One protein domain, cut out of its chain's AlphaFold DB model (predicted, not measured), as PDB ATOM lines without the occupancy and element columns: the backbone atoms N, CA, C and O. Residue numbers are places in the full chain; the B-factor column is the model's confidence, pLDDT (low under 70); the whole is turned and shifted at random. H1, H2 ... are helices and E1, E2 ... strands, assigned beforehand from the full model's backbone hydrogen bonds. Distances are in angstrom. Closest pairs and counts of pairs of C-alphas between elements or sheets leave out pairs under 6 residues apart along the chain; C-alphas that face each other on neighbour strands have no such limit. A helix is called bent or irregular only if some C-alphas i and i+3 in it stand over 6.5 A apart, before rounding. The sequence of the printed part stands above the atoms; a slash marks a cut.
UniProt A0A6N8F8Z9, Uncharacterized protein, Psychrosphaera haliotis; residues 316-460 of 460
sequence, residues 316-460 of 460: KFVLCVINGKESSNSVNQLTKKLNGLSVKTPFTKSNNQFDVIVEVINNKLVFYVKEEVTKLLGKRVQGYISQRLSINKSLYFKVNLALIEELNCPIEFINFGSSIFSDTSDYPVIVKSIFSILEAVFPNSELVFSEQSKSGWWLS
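This is residues 316 to 460 of the 460 residues of an uncharacterized protein of Psychrosphaera haliotis (UniProt A0A6N8F8Z9). A strongly twisted sheet of seven strands curls round the long helix H4 on one face, while the shorter helix H1 covers part of the other face over E1. Two short helices, H2 and H3, lie towards the end of the sheet that holds E6, and a long unnamed stretch, residues 400 to 419, leads from E6 to H4. The printed part has 145 residues, with four named helices and seven named strands in the order E1 H1 E2 E3 E4 H2 H3 E5 E6 H4 E7; the sheet is mixed and runs E5 E6 E4 E3 E2 E1 E7, and the class is mixed, helices and strands. It is compact, with a radius of gyration of the C-alphas of 14.5 A, and rounded, spanning 38 by 33 by 30 A.

E1, residues 318 to 323, is an inner strand, parallel to the edge strand E7, residues 445 to 450, with N 320 and O 446 2.8 A apart. H1, residues 329 to 337, is on the sheet at a height of 9.0 A and runs along the strands, at 13 degrees to E1 on the local plane. It lies over E1, and its closest C-alphas to that strand are those of Val 321 and Thr 335, 6.8 A apart. E2, residues 341 to 344, is parallel to E1, with N 341 and O 319 2.7 A apart; E1, H1 and E2 form a strand-helix-strand unit, two parallel neighbour strands with a helix between, with a right-handed crossover. E3, residues 356 to 361, is parallel to E2, with N 344 and O 356 2.8 A apart. E4, residues 364 to 370, forms an antiparallel hairpin with E3, with N 366 and O 359 2.8 A apart. H2, residues 371 to 376, is on the sheet at a height of 5.6 A; its closest C-alphas to E6, residues 394 to 399, are those of Glu 371 and Tyr 396, 5.3 A apart. H3, residues 379 to 382, is not on the sheet. E5, residues 385 to 391, is the other edge strand and forms an antiparallel hairpin with E6, with N 396 and O 389 2.8 A apart. E6 is antiparallel to E4, with N 397 and O 369 2.8 A apart. E4, H2, H3 and E5 form a split strand-helix-strand unit, with E6 between its strands and a right-handed crossover. H4, residues 420 to 441, is on the sheet, on the opposite face from H1, which makes three layers, helices on both faces of a sheet. H4 and H3 are close but not clearly touching, with the C-alphas of Val 441 and Val 381 6.2 A apart. Every O i to N i+4 pair is within hydrogen-bond range in H1, 16 of 18 are in H4, and H3 is too short for such a pair; in H2 0 of 2 are, beside 2 of 3 O i to N i+3 pairs.

E1 begins at C-alpha 318, (-99.578, 58.561, 18.103). H1 is 12.4 A from first to last C-alpha, E4 19.6 A, E5 16.0 A and E6 15.9 A. H4 is 29.8 A long, from C-alpha 420 at (-128.121, 52.346, 1.284), with a kink of 42 degrees near residue 427. H2 and H4 are irregular: C-alphas 372 and 375 are 7.3 A apart, and C-alphas 425 and 428 are 7.0 A apart. E7, 15.5 A long, ends at C-alpha 450, (-109.731, 59.901, 5.895).

The two C-alphas farthest apart are those of Lys 316 and Ser 419, 41.8 A. The printed part has no cut and ends at the chain's last residue, 460. The links E2 to E3, 11 residues, and E6 to H4, 20 residues, are long. Mean pLDDT of the printed part is 88.6; residues 410 to 413, 420 to 421 and 453 to 460 are under 70.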
ATOM      1  N   LYS A 316     -95.052  62.714  23.159       84.19
ATOM      2  CA  LYS A 316     -95.061  61.769  22.038       84.19
ATOM      3  C   LYS A 316     -96.482  61.241  21.806       84.19
ATOM      4  O   LYS A 316     -96.910  60.313  22.492       84.19
ATOM      5  N   PHE A 317     -97.193  61.835  20.855       90.06
ATOM      6  CA  PHE A 317     -98.512  61.385  20.442       90.06
ATOM      7  C   PHE A 317     -98.396  60.328  19.344       90.06
ATOM      8  O   PHE A 317     -97.381  60.221  18.652       90.06
ATOM      9  N   VAL A 318     -99.448  59.531  19.191       94.38
ATOM     10  CA  VAL A 318     -99.578  58.561  18.103       94.38
ATOM     11  C   VAL A 318    -100.632  59.060  17.129       94.38
ATOM     12  O   VAL A 318    -101.770  59.310  17.513       94.38
ATOM     13  N   LEU A 319    -100.279  59.199  15.856       96.56
ATOM     14  CA  LEU A 319    -101.262  59.531  14.832       96.56
ATOM     15  C   LEU A 319    -102.233  58.358  14.647       96.56
ATOM     16  O   LEU A 319    -101.785  57.233  14.451       96.56
ATOM     17  N   CYS A 320    -103.536  58.605  14.671       97.88
ATOM     18  CA  CYS A 320    -104.574  57.594  14.504       97.88
ATOM     19  C   CYS A 320    -105.502  57.990  13.349       97.88
ATOM     20  O   CYS A 320    -106.208  58.994  13.408       97.88
ATOM     21  N   VAL A 321    -105.475  57.216  12.266       97.69
ATOM     22  CA  VAL A 321    -106.173  57.532  11.017       97.69
ATOM     23  C   VAL A 321    -107.392  56.638  10.861       97.69
ATOM     24  O   VAL A 321    -107.281  55.425  10.679       97.69
ATOM     25  N   ILE A 322    -108.564  57.260  10.894       97.31
ATOM     26  CA  ILE A 322    -109.865  56.622  10.750       97.31
ATOM     27  C   ILE A 322    -110.204  56.547   9.268       97.31
ATOM     28  O   ILE A 322    -110.424  57.567   8.615       97.31
ATOM     29  N   ASN A 323    -110.237  55.332   8.726       96.38
ATOM     30  CA  ASN A 323    -110.502  55.114   7.312       96.38
ATOM     31  C   ASN A 323    -112.017  55.078   7.066       96.38
ATOM     32  O   ASN A 323    -112.697  54.137   7.472       96.38
ATOM     33  N   GLY A 324    -112.551  56.096   6.396       93.75
ATOM     34  CA  GLY A 324    -113.947  56.163   5.971       93.75
ATOM     35  C   GLY A 324    -114.295  55.211   4.820       93.75
ATOM     36  O   GLY A 324    -113.589  54.234   4.537       93.75
ATOM     37  N   LYS A 325    -115.396  55.516   4.129       91.19
ATOM     38  CA  LYS A 325    -115.953  54.693   3.047       91.19
ATOM     39  C   LYS A 325    -115.063  54.678   1.807       91.19
ATOM     40  O   LYS A 325    -114.874  53.618   1.207       91.19
ATOM     41  N   GLU A 326    -114.503  55.831   1.440       89.81
ATOM     42  CA  GLU A 326    -113.654  56.003   0.253       89.81
ATOM     43  C   GLU A 326    -112.198  56.331   0.617       89.81
ATOM     44  O   GLU A 326    -111.510  57.069  -0.082       89.81
ATOM     45  N   SER A 327    -111.689  55.773   1.717       92.00
ATOM     46  CA  SER A 327    -110.252  55.841   2.008       92.00
ATOM     47  C   SER A 327    -109.430  55.048   0.994       92.00
ATOM     48  O   SER A 327    -109.697  53.869   0.746       92.00
ATOM     49  N   SER A 328    -108.388  55.673   0.444       91.75
ATOM     50  CA  SER A 328    -107.456  55.004  -0.461       91.75
ATOM     51  C   SER A 328    -106.518  54.055   0.300       91.75
ATOM     52  O   SER A 328    -106.211  54.237   1.480       91.75
ATOM     53  N   ASN A 329    -105.983  53.050  -0.396       92.75
ATOM     54  CA  ASN A 329    -104.937  52.195   0.172       92.75
ATOM     55  C   ASN A 329    -103.660  52.990   0.520       92.75
ATOM     56  O   ASN A 329    -102.988  52.668   1.498       92.75
ATOM     57  N   SER A 330    -103.351  54.044  -0.243       93.00
ATOM     58  CA  SER A 330    -102.172  54.882  -0.007       93.00
ATOM     59  C   SER A 330    -102.232  55.623   1.330       93.00
ATOM     60  O   SER A 330    -101.196  55.777   1.971       93.00
ATOM     61  N   VAL A 331    -103.426  56.004   1.810       94.44
ATOM     62  CA  VAL A 331    -103.603  56.551   3.166       94.44
ATOM     63  C   VAL A 331    -103.164  55.530   4.214       94.44
ATOM     64  O   VAL A 331    -102.299  55.823   5.032       94.44
ATOM     65  N   ASN A 332    -103.700  54.309   4.157       94.75
ATOM     66  CA  ASN A 332    -103.360  53.246   5.105       94.75
ATOM     67  C   ASN A 332    -101.857  52.908   5.094       94.75
ATOM     68  O   ASN A 332    -101.253  52.725   6.151       94.75
ATOM     69  N   GLN A 333    -101.247  52.829   3.909       94.31
ATOM     70  CA  GLN A 333     -99.811  52.572   3.767       94.31
ATOM     71  C   GLN A 333     -98.968  53.693   4.383       94.31
ATOM     72  O   GLN A 333     -98.036  53.406   5.135       94.31
ATOM     73  N   LEU A 334     -99.321  54.952   4.114       95.12
ATOM     74  CA  LEU A 334     -98.637  56.106   4.684       95.12
ATOM     75  C   LEU A 334     -98.755  56.129   6.210       95.12
ATOM     76  O   LEU A 334     -97.744  56.279   6.887       95.12
ATOM     77  N   THR A 335     -99.955  55.916   6.756       96.06
ATOM     78  CA  THR A 335    -100.176  55.859   8.208       96.06
ATOM     79  C   THR A 335     -99.230  54.868   8.873       96.06
ATOM     80  O   THR A 335     -98.517  55.228   9.808       96.06
ATOM     81  N   LYS A 336     -99.163  53.638   8.352       94.94
ATOM     82  CA  LYS A 336     -98.277  52.599   8.889       94.94
ATOM     83  C   LYS A 336     -96.809  52.968   8.769       94.94
ATOM     84  O   LYS A 336     -96.046  52.763   9.707       94.94
ATOM     85  N   LYS A 337     -96.415  53.537   7.629       94.12
ATOM     86  CA  LYS A 337     -95.041  53.981   7.402       94.12
ATOM     87  C   LYS A 337     -94.606  55.040   8.420       94.12
ATOM     88  O   LYS A 337     -93.462  55.034   8.864       94.12
ATOM     89  N   LEU A 338     -95.519  55.920   8.824       93.94
ATOM     90  CA  LEU A 338     -95.270  56.942   9.842       93.94
ATOM     91  C   LEU A 338     -95.435  56.420  11.279       93.94
ATOM     92  O   LEU A 338     -95.435  57.212  12.218       93.94
ATOM     93  N   ASN A 339     -95.543  55.099  11.467       94.75
ATOM     94  CA  ASN A 339     -95.810  54.450  12.753       94.75
ATOM     95  C   ASN A 339     -97.101  54.948  13.435       94.75
ATOM     96  O   ASN A 339     -97.193  54.965  14.662       94.75
ATOM     97  N   GLY A 340     -98.084  55.374  12.640       96.69
ATOM     98  CA  GLY A 340     -99.432  55.677  13.102       96.69
ATOM     99  C   GLY A 340    -100.310  54.427  13.190       96.69
ATOM    100  O   GLY A 340     -99.969  53.365  12.673       96.69
ATOM    101  N   LEU A 341    -101.469  54.579  13.824       98.12
ATOM    102  CA  LEU A 341    -102.528  53.580  13.911       98.12
ATOM    103  C   LEU A 341    -103.501  53.760  12.756       98.12
ATOM    104  O   LEU A 341    -104.107  54.818  12.606       98.12
ATOM    105  N   SER A 342    -103.693  52.721  11.955       98.19
ATOM    106  CA  SER A 342    -104.737  52.701  10.938       98.19
ATOM    107  C   SER A 342    -105.989  52.017  11.476       98.19
ATOM    108  O   SER A 342    -105.942  50.857  11.896       98.19
ATOM    109  N   VAL A 343    -107.120  52.722  11.452       98.38
ATOM    110  CA  VAL A 343    -108.402  52.244  11.975       98.38
ATOM    111  C   VAL A 343    -109.355  51.930  10.830       98.38
ATOM    112  O   VAL A 343    -109.654  52.799  10.008       98.38
ATOM    113  N   LYS A 344    -109.858  50.695  10.791       97.75
ATOM    114  CA  LYS A 344    -110.954  50.277   9.912       97.75
ATOM    115  C   LYS A 344    -112.286  50.667  10.543       97.75
ATOM    116  O   LYS A 344    -112.537  50.308  11.692       97.75
ATOM    117  N   THR A 345    -113.146  51.340   9.789       96.50
ATOM    118  CA  THR A 345    -114.540  51.580  10.183       96.50
ATOM    119  C   THR A 345    -115.461  50.514   9.581       96.50
ATOM    120  O   THR A 345    -115.070  49.835   8.625       96.50
ATOM    121  N   PRO A 346    -116.718  50.402  10.052       94.88
ATOM    122  CA  PRO A 346    -117.717  49.532   9.427       94.88
ATOM    123  C   PRO A 346    -117.970  49.843   7.942       94.88
ATOM    124  O   PRO A 346    -118.449  48.990   7.201       94.88
ATOM    125  N   PHE A 347    -117.625  51.053   7.492       93.19
ATOM    126  CA  PHE A 347    -117.838  51.516   6.122       93.19
ATOM    127  C   PHE A 347    -116.638  51.279   5.198       93.19
ATOM    128  O   PHE A 347    -116.762  51.417   3.978       93.19
ATOM    129  N   THR A 348    -115.467  50.943   5.748       94.38
ATOM    130  CA  THR A 348    -114.251  50.730   4.960       94.38
ATOM    131  C   THR A 348    -114.384  49.476   4.095       94.38
ATOM    132  O   THR A 348    -114.466  48.360   4.606       94.38
ATOM    133  N   LYS A 349    -114.315  49.639   2.769       91.69
ATOM    134  CA  LYS A 349    -114.396  48.517   1.811       91.69
ATOM    135  C   LYS A 349    -113.087  47.747   1.623       91.69
ATOM    136  O   LYS A 349    -113.089  46.656   1.063       91.69
ATOM    137  N   SER A 350    -111.960  48.329   2.029       89.94
ATOM    138  CA  SER A 350    -110.649  47.714   1.832       89.94
ATOM    139  C   SER A 350    -110.434  46.502   2.749       89.94
ATOM    140  O   SER A 350    -110.733  46.547   3.941       89.94
ATOM    141  N   ASN A 351    -109.823  45.452   2.193       92.25
ATOM    142  CA  ASN A 351    -109.405  44.239   2.908       92.25
ATOM    143  C   ASN A 351    -107.961  44.313   3.431       92.25
ATOM    144  O   ASN A 351    -107.344  43.289   3.730       92.25
ATOM    145  N   ASN A 352    -107.401  45.518   3.527       93.88
ATOM    146  CA  ASN A 352    -106.090  45.729   4.121       93.88
ATOM    147  C   ASN A 352    -106.031  45.245   5.579       93.88
ATOM    148  O   ASN A 352    -107.041  45.099   6.264       93.88
ATOM    149  N   GLN A 353    -104.815  45.041   6.079       96.06
ATOM    150  CA  GLN A 353    -104.593  44.903   7.517       96.06
ATOM    151  C   GLN A 353    -104.684  46.280   8.184       96.06
ATOM    152  O   GLN A 353    -104.086  47.231   7.675       96.06
ATOM    153  N   PHE A 354    -105.345  46.359   9.334       97.88
ATOM    154  CA  PHE A 354    -105.511  47.570  10.139       97.88
ATOM    155  C   PHE A 354    -105.026  47.307  11.567       97.88
ATOM    156  O   PHE A 354    -104.957  46.157  11.991       97.88
ATOM    157  N   ASP A 355    -104.671  48.350  12.303       98.31
ATOM    158  CA  ASP A 355    -104.212  48.222  13.692       98.31
ATOM    159  C   ASP A 355    -105.397  48.165  14.658       98.31
ATOM    160  O   ASP A 355    -105.344  47.501  15.695       98.31
ATOM    161  N   VAL A 356    -106.495  48.818  14.278       98.38
ATOM    162  CA  VAL A 356    -107.774  48.779  14.981       98.38
ATOM    163  C   VAL A 356    -108.873  48.462  13.976       98.38
ATOM    164  O   VAL A 356    -108.917  49.036  12.887       98.38
ATOM    165  N   ILE A 357    -109.769  47.549  14.332       98.12
ATOM    166  CA  ILE A 357    -110.949  47.216  13.540       98.12
ATOM    167  C   ILE A 357    -112.185  47.549  14.359       98.12
ATOM    168  O   ILE A 357    -112.335  47.065  15.482       98.12
ATOM    169  N   VAL A 358    -113.066  48.355  13.775       97.31
ATOM    170  CA  VAL A 358    -114.375  48.660  14.333       97.31
ATOM    171  C   VAL A 358    -115.455  48.034  13.463       97.31
ATOM    172  O   VAL A 358    -115.522  48.290  12.262       97.31
ATOM    173  N   GLU A 359    -116.315  47.235  14.084       95.38
ATOM    174  CA  GLU A 359    -117.451  46.574  13.439       95.38
ATOM    175  C   GLU A 359    -118.753  46.903  14.167       95.38
ATOM    176  O   GLU A 359    -118.737  47.239  15.350       95.38
ATOM    177  N   VAL A 360    -119.884  46.782  13.471       92.75
ATOM    178  CA  VAL A 360    -121.217  46.819  14.087       92.75
ATOM    179  C   VAL A 360    -121.724  45.385  14.193       92.75
ATOM    180  O   VAL A 360    -121.933  44.726  13.178       92.75
ATOM    181  N   ILE A 361    -121.915  44.893  15.418       91.88
ATOM    182  CA  ILE A 361    -122.439  43.549  15.695       91.88
ATOM    183  C   ILE A 361    -123.622  43.695  16.646       91.88
ATOM    184  O   ILE A 361    -123.465  44.232  17.740       91.88
ATOM    185  N   ASN A 362    -124.800  43.208  16.241       89.81
ATOM    186  CA  ASN A 362    -126.044  43.315  17.016       89.81
ATOM    187  C   ASN A 362    -126.323  44.759  17.480       89.81
ATOM    188  O   ASN A 362    -126.566  44.995  18.662       89.81
ATOM    189  N   ASN A 363    -126.212  45.722  16.557       86.56
ATOM    190  CA  ASN A 363    -126.392  47.161  16.806       86.56
ATOM    191  C   ASN A 363    -125.482  47.723  17.913       86.56
ATOM    192  O   ASN A 363    -125.855  48.636  18.645       86.56
ATOM    193  N   LYS A 364    -124.271  47.175  18.061       88.94
ATOM    194  CA  LYS A 364    -123.240  47.688  18.973       88.94
ATOM    195  C   LYS A 364    -121.905  47.776  18.255       88.94
ATOM    196  O   LYS A 364    -121.569  46.887  17.472       88.94
ATOM    197  N   LEU A 365    -121.127  48.821  18.542       92.44
ATOM    198  CA  LEU A 365    -119.748  48.885  18.065       92.44
ATOM    199  C   LEU A 365    -118.891  47.887  18.835       92.44
ATOM    200  O   LEU A 365    -118.898  47.844  20.066       92.44
ATOM    201  N   VAL A 366    -118.127  47.102  18.091       94.81
ATOM    202  CA  VAL A 366    -117.142  46.172  18.625       94.81
ATOM    203  C   VAL A 366    -115.772  46.597  18.133       94.81
ATOM    204  O   VAL A 366    -115.559  46.766  16.935       94.81
ATOM    205  N   PHE A 367    -114.852  46.773  19.080       96.44
ATOM    206  CA  PHE A 367    -113.484  47.197  18.817       96.44
ATOM    207  C   PHE A 367    -112.525  46.027  18.990       96.44
ATOM    208  O   PHE A 367    -112.480  45.382  20.043       96.44
ATOM    209  N   TYR A 368    -111.719  45.810  17.961       98.00
ATOM    210  CA  TYR A 368    -110.611  44.874  17.966       98.00
ATOM    211  C   TYR A 368    -109.311  45.649  17.808       98.00
ATOM    212  O   TYR A 368    -109.160  46.433  16.876       98.00
ATOM    213  N   VAL A 369    -108.363  45.416  18.706       98.12
ATOM    214  CA  VAL A 369    -107.060  46.086  18.712       98.12
ATOM    215  C   VAL A 369    -105.985  45.044  18.461       98.12
ATOM    216  O   VAL A 369    -105.948  44.019  19.144       98.12
ATOM    217  N   LYS A 370    -105.125  45.273  17.468       98.25
ATOM    218  CA  LYS A 370    -104.042  44.348  17.134       98.25
ATOM    219  C   LYS A 370    -103.104  44.204  18.335       98.25
ATOM    220  O   LYS A 370    -102.779  45.186  19.001       98.25
ATOM    221  N   GLU A 371    -102.651  42.985  18.612       97.75
ATOM    222  CA  GLU A 371    -101.817  42.670  19.782       97.75
ATOM    223  C   GLU A 371    -100.602  43.604  19.922       97.75
ATOM    224  O   GLU A 371    -100.345  44.133  21.002       97.75
ATOM    225  N   GLU A 372     -99.926  43.893  18.810       97.38
ATOM    226  CA  GLU A 372     -98.719  44.731  18.735       97.38
ATOM    227  C   GLU A 372     -98.919  46.177  19.231       97.38
ATOM    228  O   GLU A 372     -97.965  46.810  19.699       97.38
ATOM    229  N   VAL A 373    -100.147  46.704  19.150       97.38
ATOM    230  CA  VAL A 373    -100.464  48.099  19.500       97.38
ATOM    231  C   VAL A 373    -101.192  48.234  20.840       97.38
ATOM    232  O   VAL A 373    -101.437  49.349  21.292       97.38
ATOM    233  N   THR A 374    -101.471  47.128  21.539       97.12
ATOM    234  CA  THR A 374    -102.140  47.139  22.859       97.12
ATOM    235  C   THR A 374    -101.395  47.951  23.921       97.12
ATOM    236  O   THR A 374    -102.016  48.548  24.796       97.12
ATOM    237  N   LYS A 375    -100.066  48.055  23.815       95.94
ATOM    238  CA  LYS A 375     -99.231  48.898  24.687       95.94
ATOM    239  C   LYS A 375     -99.554  50.396  24.608       95.94
ATOM    240  O   LYS A 375     -99.147  51.144  25.490       95.94
ATOM    241  N   LEU A 376    -100.235  50.831  23.544       96.31
ATOM    242  CA  LEU A 376    -100.654  52.220  23.342       96.31
ATOM    243  C   LEU A 376    -102.020  52.518  23.973       96.31
ATOM    244  O   LEU A 376    -102.412  53.681  24.043       96.31
ATOM    245  N   LEU A 377    -102.737  51.488  24.435       96.62
ATOM    246  CA  LEU A 377    -104.020  51.650  25.109       96.62
ATOM    247  C   LEU A 377    -103.840  52.394  26.431       96.62
ATOM    248  O   LEU A 377    -102.900  52.122  27.187       96.62
ATOM    249  N   GLY A 378    -104.789  53.275  26.748       95.19
ATOM    250  CA  GLY A 378    -104.872  53.896  28.065       95.19
ATOM    251  C   GLY A 378    -104.918  52.837  29.175       95.19
ATOM    252  O   GLY A 378    -105.562  51.799  29.027       95.19
ATOM    253  N   LYS A 379    -104.257  53.096  30.314       94.81
ATOM    254  CA  LYS A 379    -104.134  52.126  31.425       94.81
ATOM    255  C   LYS A 379    -105.481  51.553  31.879       94.81
ATOM    256  O   LYS A 379    -105.581  50.362  32.146       94.81
ATOM    257  N   ARG A 380    -106.519  52.397  31.921       93.31
ATOM    258  CA  ARG A 380    -107.893  52.003  32.264       93.31
ATOM    259  C   ARG A 380    -108.453  50.969  31.280       93.31
ATOM    260  O   ARG A 380    -109.114  50.033  31.702       93.31
ATOM    261  N   VAL A 381    -108.149  51.104  29.988       94.50
ATOM    262  CA  VAL A 381    -108.692  50.251  28.919       94.50
ATOM    263  C   VAL A 381    -108.014  48.885  28.844       94.50
ATOM    264  O   VAL A 381    -108.657  47.903  28.478       94.50
ATOM    265  N   GLN A 382    -106.748  48.785  29.258       93.81
ATOM    266  CA  GLN A 382    -106.011  47.514  29.267       93.81
ATOM    267  C   GLN A 382    -106.703  46.437  30.120       93.81
ATOM    268  O   GLN A 382    -106.702  45.268  29.740       93.81
ATOM    269  N   GLY A 383    -107.362  46.826  31.219       93.00
ATOM    270  CA  GLY A 383    -108.133  45.915  32.077       93.00
ATOM    271  C   GLY A 383    -109.436  45.387  31.460       93.00
ATOM    272  O   GLY A 383    -110.031  44.465  32.008       93.00
ATOM    273  N   TYR A 384    -109.874  45.934  30.322       94.25
ATOM    274  CA  TYR A 384    -111.109  45.538  29.630       94.25
ATOM    275  C   TYR A 384    -110.857  44.735  28.348       94.25
ATOM    276  O   TYR A 384    -111.779  44.485  27.566       94.25
ATOM    277  N   ILE A 385    -109.613  44.313  28.119       94.38
ATOM    278  CA  ILE A 385    -109.283  43.340  27.082       94.38
ATOM    279  C   ILE A 385    -109.826  41.978  27.519       94.38
ATOM    280  O   ILE A 385    -109.462  41.471  28.574       94.38
ATOM    281  N   SER A 386    -110.708  41.385  26.715       91.38
ATOM    282  CA  SER A 386    -111.404  40.146  27.097       91.38
ATOM    283  C   SER A 386    -110.967  38.936  26.275       91.38
ATOM    284  O   SER A 386    -110.527  37.932  26.825       91.38
ATOM    285  N   GLN A 387    -111.085  39.023  24.950       94.25
ATOM    286  CA  GLN A 387    -110.941  37.877  24.053       94.25
ATOM    287  C   GLN A 387    -109.814  38.103  23.048       94.25
ATOM    288  O   GLN A 387    -109.793  39.132  22.376       94.25
ATOM    289  N   ARG A 388    -108.914  37.122  22.908       97.06
ATOM    290  CA  ARG A 388    -107.911  37.065  21.834       97.06
ATOM    291  C   ARG A 388    -108.474  36.270  20.656       97.06
ATOM    292  O   ARG A 388    -108.991  35.173  20.853       97.06
ATOM    293  N   LEU A 389    -108.378  36.808  19.446       97.56
ATOM    294  CA  LEU A 389    -108.877  36.179  18.220       97.56
ATOM    295  C   LEU A 389    -107.940  36.430  17.032       97.56
ATOM    296  O   LEU A 389    -107.151  37.370  17.039       97.56
ATOM    297  N   SER A 390    -108.031  35.575  16.011       97.06
ATOM    298  CA  SER A 390    -107.285  35.720  14.757       97.06
ATOM    299  C   SER A 390    -108.197  36.293  13.673       97.06
ATOM    300  O   SER A 390    -109.194  35.666  13.318       97.06
ATOM    301  N   ILE A 391    -107.858  37.469  13.142       96.19
ATOM    302  CA  ILE A 391    -108.535  38.101  11.999       96.19
ATOM    303  C   ILE A 391    -107.494  38.283  10.898       96.19
ATOM    304  O   ILE A 391    -106.462  38.920  11.113       96.19
ATOM    305  N   ASN A 392    -107.736  37.729   9.706       93.56
ATOM    306  CA  ASN A 392    -106.826  37.845   8.555       93.56
ATOM    307  C   ASN A 392    -105.360  37.502   8.893       93.56
ATOM    308  O   ASN A 392    -104.433  38.209   8.492       93.56
ATOM    309  N   LYS A 393    -105.157  36.406   9.643       95.56
ATOM    310  CA  LYS A 393    -103.847  35.902  10.106       95.56
ATOM    311  C   LYS A 393    -103.108  36.808  11.105       95.56
ATOM    312  O   LYS A 393    -101.954  36.539  11.411       95.56
ATOM    313  N   SER A 394    -103.741  37.866  11.606       97.12
ATOM    314  CA  SER A 394    -103.204  38.724  12.669       97.12
ATOM    315  C   SER A 394    -103.991  38.522  13.960       97.12
ATOM    316  O   SER A 394    -105.190  38.245  13.924       97.12
ATOM    317  N   LEU A 395    -103.318  38.659  15.099       98.00
ATOM    318  CA  LEU A 395    -103.934  38.493  16.413       98.00
ATOM    319  C   LEU A 395    -104.474  39.830  16.920       98.00
ATOM    320  O   LEU A 395    -103.767  40.840  16.930       98.00
ATOM    321  N   TYR A 396    -105.732  39.813  17.350       98.50
ATOM    322  CA  TYR A 396    -106.440  40.958  17.901       98.50
ATOM    323  C   TYR A 396    -107.027  40.628  19.264       98.50
ATOM    324  O   TYR A 396    -107.381  39.485  19.559       98.50
ATOM    325  N   PHE A 397    -107.189  41.671  20.062       98.06
ATOM    326  CA  PHE A 397    -107.908  41.657  21.316       98.06
ATOM    327  C   PHE A 397    -109.213  42.430  21.189       98.06
ATOM    328  O   PHE A 397    -109.224  43.570  20.727       98.06
ATOM    329  N   LYS A 398    -110.315  41.824  21.631       97.44
ATOM    330  CA  LYS A 398    -111.604  42.498  21.769       97.44
ATOM    331  C   LYS A 398    -111.604  43.373  23.022       97.44
ATOM    332  O   LYS A 398    -111.387  42.867  24.129       97.44
ATOM    333  N   VAL A 399    -111.907  44.658  22.852       95.69
ATOM    334  CA  VAL A 399    -112.089  45.612  23.956       95.69
ATOM    335  C   VAL A 399    -113.553  45.596  24.390       95.69
ATOM    336  O   VAL A 399    -114.453  45.786  23.570       95.69
ATOM    337  N   ASN A 400    -113.812  45.347  25.673       92.50
ATOM    338  CA  ASN A 400    -115.169  45.334  26.211       92.50
ATOM    339  C   ASN A 400    -115.643  46.757  26.546       92.50
ATOM    340  O   ASN A 400    -115.546  47.200  27.689       92.50
ATOM    341  N   LEU A 401    -116.163  47.463  25.539       89.06
ATOM    342  CA  LEU A 401    -116.641  48.844  25.688       89.06
ATOM    343  C   LEU A 401    -117.788  48.993  26.695       89.06
ATOM    344  O   LEU A 401    -117.900  50.042  27.314       89.06
ATOM    345  N   ALA A 402    -118.597  47.951  26.917       86.69
ATOM    346  CA  ALA A 402    -119.721  48.001  27.856       86.69
ATOM    347  C   ALA A 402    -119.285  48.195  29.320       86.69
ATOM    348  O   ALA A 402    -120.095  48.581  30.156       86.69
ATOM    349  N   LEU A 403    -118.015  47.918  29.636       83.94
ATOM    350  CA  LEU A 403    -117.432  48.148  30.962       83.94
ATOM    351  C   LEU A 403    -116.848  49.562  31.116       83.94
ATOM    352  O   LEU A 403    -116.347  49.906  32.186       83.94
ATOM    353  N   ILE A 404    -116.896  50.374  30.057       83.94
ATOM    354  CA  ILE A 404    -116.459  51.768  30.047       83.94
ATOM    355  C   ILE A 404    -117.718  52.624  29.892       83.94
ATOM    356  O   ILE A 404    -118.117  52.948  28.780       83.94
ATOM    357  N   GLU A 405    -118.361  52.966  31.012       77.69
ATOM    358  CA  GLU A 405    -119.666  53.656  31.035       77.69
ATOM    359  C   GLU A 405    -119.705  54.926  30.168       77.69
ATOM    360  O   GLU A 405    -120.691  55.174  29.479       77.69
ATOM    361  N   GLU A 406    -118.602  55.679  30.129       79.38
ATOM    362  CA  GLU A 406    -118.421  56.900  29.324       79.38
ATOM    363  C   GLU A 406    -118.458  56.655  27.802       79.38
ATOM    364  O   GLU A 406    -118.642  57.593  27.031       79.38
ATOM    365  N   LEU A 407    -118.284  55.406  27.357       78.06
ATOM    366  CA  LEU A 407    -118.231  55.007  25.948       78.06
ATOM    367  C   LEU A 407    -119.486  54.272  25.470       78.06
ATOM    368  O   LEU A 407    -119.508  53.768  24.343       78.06
ATOM    369  N   ASN A 408    -120.542  54.234  26.289       73.50
ATOM    370  CA  ASN A 408    -121.849  53.756  25.854       73.50
ATOM    371  C   ASN A 408    -122.430  54.719  24.813       73.50
ATOM    372  O   ASN A 408    -123.103  55.697  25.128       73.50
ATOM    373  N   CYS A 409    -122.158  54.433  23.543       70.94
ATOM    374  CA  CYS A 409    -122.758  55.160  22.440       70.94
ATOM    375  C   CYS A 409    -124.216  54.706  22.260       70.94
ATOM    376  O   CYS A 409    -124.462  53.496  22.187       70.94
ATOM    377  N   PRO A 410    -125.179  55.639  22.144       66.88
ATOM    378  CA  PRO A 410    -126.589  55.333  21.915       66.88
ATOM    379  C   PRO A 410    -126.800  54.865  20.466       66.88
ATOM    380  O   PRO A 410    -127.331  55.579  19.622       66.88
ATOM    381  N   ILE A 411    -126.330  53.659  20.160       67.81
ATOM    382  CA  ILE A 411    -126.397  53.036  18.827       67.81
ATOM    383  C   ILE A 411    -127.659  52.174  18.693       67.81
ATOM    384  O   ILE A 411    -127.947  51.631  17.633       67.81
ATOM    385  N   GLU A 412    -128.476  52.100  19.745       68.44
ATOM    386  CA  GLU A 412    -129.676  51.257  19.809       68.44
ATOM    387  C   GLU A 412    -130.714  51.569  18.710       68.44
ATOM    388  O   GLU A 412    -131.573  50.738  18.432       68.44
ATOM    389  N   PHE A 413    -130.587  52.713  18.027       63.59
ATOM    390  CA  PHE A 413    -131.459  53.149  16.931       63.59
ATOM    391  C   PHE A 413    -130.842  53.036  15.526       63.59
ATOM    392  O   PHE A 413    -131.452  53.474  14.554       63.59
ATOM    393  N   ILE A 414    -129.640  52.471  15.402       71.56
ATOM    394  CA  ILE A 414    -128.906  52.389  14.135       71.56
ATOM    395  C   ILE A 414    -129.310  51.116  13.381       71.56
ATOM    396  O   ILE A 414    -129.057  50.004  13.842       71.56
ATOM    397  N   ASN A 415    -129.889  51.279  12.189       76.25
ATOM    398  CA  ASN A 415    -130.278  50.186  11.289       76.25
ATOM    399  C   ASN A 415    -129.184  49.941  10.235       76.25
ATOM    400  O   ASN A 415    -129.455  49.873   9.028       76.25
ATOM    401  N   PHE A 416    -127.938  49.816  10.697       78.44
ATOM    402  CA  PHE A 416    -126.763  49.671   9.839       78.44
ATOM    403  C   PHE A 416    -126.909  48.466   8.896       78.44
ATOM    404  O   PHE A 416    -127.241  47.364   9.335       78.44
ATOM    405  N   GLY A 417    -126.663  48.664   7.597       76.69
ATOM    406  CA  GLY A 417    -126.752  47.601   6.593       76.69
ATOM    407  C   GLY A 417    -128.169  47.175   6.183       76.69
ATOM    408  O   GLY A 417    -128.303  46.263   5.367       76.69
ATOM    409  N   SER A 418    -129.230  47.816   6.690       76.00
ATOM    410  CA  SER A 418    -130.611  47.530   6.256       76.00
ATOM    411  C   SER A 418    -130.940  48.116   4.873       76.00
ATOM    412  O   SER A 418    -131.771  47.571   4.148       76.00
ATOM    413  N   SER A 419    -130.284  49.218   4.485       78.50
ATOM    414  CA  SER A 419    -130.395  49.854   3.167       78.50
ATOM    415  C   SER A 419    -129.231  50.824   2.889       78.50
ATOM    416  O   SER A 419    -128.514  51.249   3.788       78.50
ATOM    417  N   ILE A 420    -129.077  51.270   1.636       69.25
ATOM    418  CA  ILE A 420    -128.121  52.346   1.284       69.25
ATOM    419  C   ILE A 420    -128.475  53.670   1.993       69.25
ATOM    420  O   ILE A 420    -127.596  54.481   2.299       69.25
ATOM    421  N   PHE A 421    -129.764  53.895   2.260       68.00
ATOM    422  CA  PHE A 421    -130.248  55.089   2.948       68.00
ATOM    423  C   PHE A 421    -129.881  55.075   4.433       68.00
ATOM    424  O   PHE A 421    -129.412  56.096   4.935       68.00
ATOM    425  N   SER A 422    -130.002  53.921   5.102       74.69
ATOM    426  CA  SER A 422    -129.598  53.778   6.506       74.69
ATOM    427  C   SER A 422    -128.093  53.984   6.675       74.69
ATOM    428  O   SER A 422    -127.668  54.702   7.569       74.69
ATOM    429  N   ASP A 423    -127.274  53.482   5.745       75.62
ATOM    430  CA  ASP A 423    -125.827  53.720   5.785       75.62
ATOM    431  C   ASP A 423    -125.468  55.210   5.719       75.62
ATOM    432  O   ASP A 423    -124.446  55.610   6.267       75.62
ATOM    433  N   THR A 424    -126.284  56.031   5.051       75.81
ATOM    434  CA  THR A 424    -126.028  57.474   4.909       75.81
ATOM    435  C   THR A 424    -126.478  58.256   6.144       75.81
ATOM    436  O   THR A 424    -125.766  59.167   6.562       75.81
ATOM    437  N   SER A 425    -127.620  57.904   6.748       81.19
ATOM    438  CA  SER A 425    -128.096  58.537   7.988       81.19
ATOM    439  C   SER A 425    -127.251  58.157   9.201       81.19
ATOM    440  O   SER A 425    -127.010  58.986  10.074       81.19
ATOM    441  N   ASP A 426    -126.774  56.914   9.237       85.00
ATOM    442  CA  ASP A 426    -126.066  56.353  10.386       85.00
ATOM    443  C   ASP A 426    -124.574  56.714  10.375       85.00
ATOM    444  O   ASP A 426    -123.921  56.721  11.423       85.00
ATOM    445  N   TYR A 427    -124.032  57.056   9.199       85.94
ATOM    446  CA  TYR A 427    -122.623  57.401   8.999       85.94
ATOM    447  C   TYR A 427    -122.077  58.407  10.014       85.94
ATOM    448  O   TYR A 427    -121.086  58.097  10.681       85.94
ATOM    449  N   PRO A 428    -122.688  59.595  10.190       84.06
ATOM    450  CA  PRO A 428    -122.097  60.646  11.012       84.06
ATOM    451  C   PRO A 428    -122.135  60.268  12.494       84.06
ATOM    452  O   PRO A 428    -121.179  60.519  13.227       84.06
ATOM    453  N   VAL A 429    -123.213  59.599  12.919       87.56
ATOM    454  CA  VAL A 429    -123.403  59.125  14.295       87.56
ATOM    455  C   VAL A 429    -122.367  58.056  14.637       87.56
ATOM    456  O   VAL A 429    -121.702  58.153  15.673       87.56
ATOM    457  N   ILE A 430    -122.169  57.073  13.752       90.31
ATOM    458  CA  ILE A 430    -121.165  56.019  13.940       90.31
ATOM    459  C   ILE A 430    -119.758  56.614  13.934       90.31
ATOM    460  O   ILE A 430    -118.973  56.309  14.827       90.31
ATOM    461  N   VAL A 431    -119.417  57.474  12.970       91.00
ATOM    462  CA  VAL A 431    -118.071  58.064  12.892       91.00
ATOM    463  C   VAL A 431    -117.774  58.911  14.131       91.00
ATOM    464  O   VAL A 431    -116.719  58.731  14.735       91.00
ATOM    465  N   LYS A 432    -118.707  59.755  14.585       90.69
ATOM    466  CA  LYS A 432    -118.554  60.536  15.827       90.69
ATOM    467  C   LYS A 432    -118.360  59.645  17.060       90.69
ATOM    468  O   LYS A 432    -117.530  59.942  17.922       90.69
ATOM    469  N   SER A 433    -119.091  58.533  17.120       91.44
ATOM    470  CA  SER A 433    -118.935  57.518  18.170       91.44
ATOM    471  C   SER A 433    -117.537  56.893  18.135       91.44
ATOM    472  O   SER A 433    -116.882  56.773  19.165       91.44
ATOM    473  N   ILE A 434    -117.039  56.560  16.938       94.31
ATOM    474  CA  ILE A 434    -115.688  56.021  16.741       94.31
ATOM    475  C   ILE A 434    -114.621  57.016  17.198       94.31
ATOM    476  O   ILE A 434    -113.695  56.605  17.889       94.31
ATOM    477  N   PHE A 435    -114.763  58.302  16.868       94.00
ATOM    478  CA  PHE A 435    -113.873  59.360  17.353       94.00
ATOM    479  C   PHE A 435    -113.802  59.375  18.885       94.00
ATOM    480  O   PHE A 435    -112.727  59.192  19.447       94.00
ATOM    481  N   SER A 436    -114.959  59.471  19.544       92.81
ATOM    482  CA  SER A 436    -115.050  59.544  21.012       92.81
ATOM    483  C   SER A 436    -114.438  58.309  21.688       92.81
ATOM    484  O   SER A 436    -113.709  58.408  22.674       92.81
ATOM    485  N   ILE A 437    -114.687  57.120  21.125       94.19
ATOM    486  CA  ILE A 437    -114.108  55.869  21.624       94.19
ATOM    487  C   ILE A 437    -112.591  55.857  21.430       94.19
ATOM    488  O   ILE A 437    -111.871  55.477  22.348       94.19
ATOM    489  N   LEU A 438    -112.083  56.263  20.266       95.75
ATOM    490  CA  LEU A 438    -110.644  56.269  20.005       95.75
ATOM    491  C   LEU A 438    -109.894  57.257  20.898       95.75
ATOM    492  O   LEU A 438    -108.809  56.908  21.356       95.75
ATOM    493  N   GLU A 439    -110.467  58.423  21.204       94.31
ATOM    494  CA  GLU A 439    -109.885  59.376  22.163       94.31
ATOM    495  C   GLU A 439    -109.743  58.752  23.556       94.31
ATOM    496  O   GLU A 439    -108.693  58.858  24.185       94.31
ATOM    497  N   ALA A 440    -110.756  58.023  24.029       93.38
ATOM    498  CA  ALA A 440    -110.692  57.357  25.330       93.38
ATOM    499  C   ALA A 440    -109.769  56.124  25.337       93.38
ATOM    500  O   ALA A 440    -109.077  55.850  26.322       93.38
ATOM    501  N   VAL A 441    -109.762  55.357  24.243       95.12
ATOM    502  CA  VAL A 441    -108.970  54.129  24.093       95.12
ATOM    503  C   VAL A 441    -107.485  54.446  23.907       95.12
ATOM    504  O   VAL A 441    -106.634  53.775  24.498       95.12
ATOM    505  N   PHE A 442    -107.174  55.501  23.154       96.12
ATOM    506  CA  PHE A 442    -105.828  55.982  22.857       96.12
ATOM    507  C   PHE A 442    -105.682  57.455  23.291       96.12
ATOM    508  O   PHE A 442    -105.596  58.342  22.441       96.12
ATOM    509  N   PRO A 443    -105.587  57.742  24.604       94.31
ATOM    510  CA  PRO A 443    -105.623  59.113  25.137       94.31
ATOM    511  C   PRO A 443    -104.437  59.996  24.726       94.31
ATOM    512  O   PRO A 443    -104.491  61.208  24.871       94.31
ATOM    513  N   ASN A 444    -103.364  59.396  24.205       94.19
ATOM    514  CA  ASN A 444    -102.201  60.107  23.668       94.19
ATOM    515  C   ASN A 444    -102.168  60.029  22.136       94.19
ATOM    516  O   ASN A 444    -101.099  59.839  21.552       94.19
ATOM    517  N   SER A 445    -103.328  60.070  21.479       94.88
ATOM    518  CA  SER A 445    -103.415  60.024  20.022       94.88
ATOM    519  C   SER A 445    -103.967  61.308  19.424       94.88
ATOM    520  O   SER A 445    -104.748  62.019  20.048       94.88
ATOM    521  N   GLU A 446    -103.547  61.595  18.194       95.19
ATOM    522  CA  GLU A 446    -104.177  62.609  17.357       95.19
ATOM    523  C   GLU A 446    -104.990  61.924  16.269       95.19
ATOM    524  O   GLU A 446    -104.450  61.128  15.495       95.19
ATOM    525  N   LEU A 447    -106.277  62.246  16.191       95.69
ATOM    526  CA  LEU A 447    -107.184  61.622  15.240       95.69
ATOM    527  C   LEU A 447    -107.186  62.367  13.898       95.69
ATOM    528  O   LEU A 447    -107.158  63.597  13.846       95.69
ATOM    529  N   VAL A 448    -107.244  61.612  12.802       95.19
ATOM    530  CA  VAL A 448    -107.474  62.119  11.441       95.19
ATOM    531  C   VAL A 448    -108.557  61.288  10.787       95.19
ATOM    532  O   VAL A 448    -108.477  60.059  10.781       95.19
ATOM    533  N   PHE A 449    -109.543  61.945  10.181       94.06
ATOM    534  CA  PHE A 449    -110.528  61.253   9.361       94.06
ATOM    535  C   PHE A 449    -110.108  61.254   7.898       94.06
ATOM    536  O   PHE A 449    -109.935  62.307   7.286       94.06
ATOM    537  N   SER A 450    -109.979  60.066   7.319       92.94
ATOM    538  CA  SER A 450    -109.731  59.901   5.895       92.94
ATOM    539  C   SER A 450    -111.038  59.600   5.171       92.94
ATOM    540  O   SER A 450    -111.577  58.498   5.256       92.94
ATOM    541  N   GLU A 451    -111.541  60.572   4.419       87.19
ATOM    542  CA  GLU A 451    -112.691  60.397   3.536       87.19
ATOM    543  C   GLU A 451    -112.454  61.136   2.221       87.19
ATOM    544  O   GLU A 451    -112.155  62.334   2.205       87.19
ATOM    545  N   GLN A 452    -112.586  60.420   1.105       76.81
ATOM    546  CA  GLN A 452    -112.482  61.011  -0.231       76.81
ATOM    547  C   GLN A 452    -113.847  61.187  -0.903       76.81
ATOM    548  O   GLN A 452    -113.917  61.820  -1.959       76.81
ATOM    549  N   SER A 453    -114.930  60.712  -0.276       63.88
ATOM    550  CA  SER A 453    -116.249  60.714  -0.897       63.88
ATOM    551  C   SER A 453    -116.754  62.104  -1.259       63.88
ATOM    552  O   SER A 453    -116.866  63.004  -0.425       63.88
ATOM    553  N   LYS A 454    -117.119  62.270  -2.535       59.59
ATOM    554  CA  LYS A 454    -117.689  63.515  -3.075       59.59
ATOM    555  C   LYS A 454    -119.066  63.860  -2.486       59.59
ATOM    556  O   LYS A 454    -119.541  64.966  -2.715       59.59
ATOM    557  N   SER A 455    -119.704  62.961  -1.733       53.09
ATOM    558  CA  SER A 455    -121.048  63.141  -1.162       53.09
ATOM    559  C   SER A 455    -121.067  63.629   0.298       53.09
ATOM    560  O   SER A 455    -122.094  63.522   0.952       53.09
ATOM    561  N   GLY A 456    -119.959  64.170   0.819       46.81
ATOM    562  CA  GLY A 456    -119.689  64.402   2.251       46.81
ATOM    563  C   GLY A 456    -120.457  65.494   3.017       46.81
ATOM    564  O   GLY A 456    -119.843  66.140   3.853       46.81
ATOM    565  N   TRP A 457    -121.753  65.704   2.792       46.59
ATOM    566  CA  TRP A 457    -122.631  66.690   3.459       46.59
ATOM    567  C   TRP A 457    -122.738  66.683   5.010       46.59
ATOM    568  O   TRP A 457    -123.475  67.501   5.545       46.59
ATOM    569  N   TRP A 458    -122.024  65.832   5.760       53.81
ATOM    570  CA  TRP A 458    -122.308  65.556   7.186       53.81
ATOM    571  C   TRP A 458    -121.219  65.948   8.212       53.81
ATOM    572  O   TRP A 458    -121.328  65.567   9.376       53.81
ATOM    573  N   LEU A 459    -120.150  66.651   7.815       43.28
ATOM    574  CA  LEU A 459    -119.056  67.075   8.718       43.28
ATOM    575  C   LEU A 459    -119.236  68.494   9.305       43.28
ATOM    576  O   LEU A 459    -118.247  69.100   9.713       43.28
ATOM    577  N   SER A 460    -120.456  69.043   9.310       36.69
ATOM    578  CA  SER A 460    -120.771  70.354   9.906       36.69
ATOM    579  C   SER A 460    -121.136  70.261  11.379       36.69
ATOM    580  O   SER A 460    -122.041  69.444  11.677       36.69
TER     581      SER A 460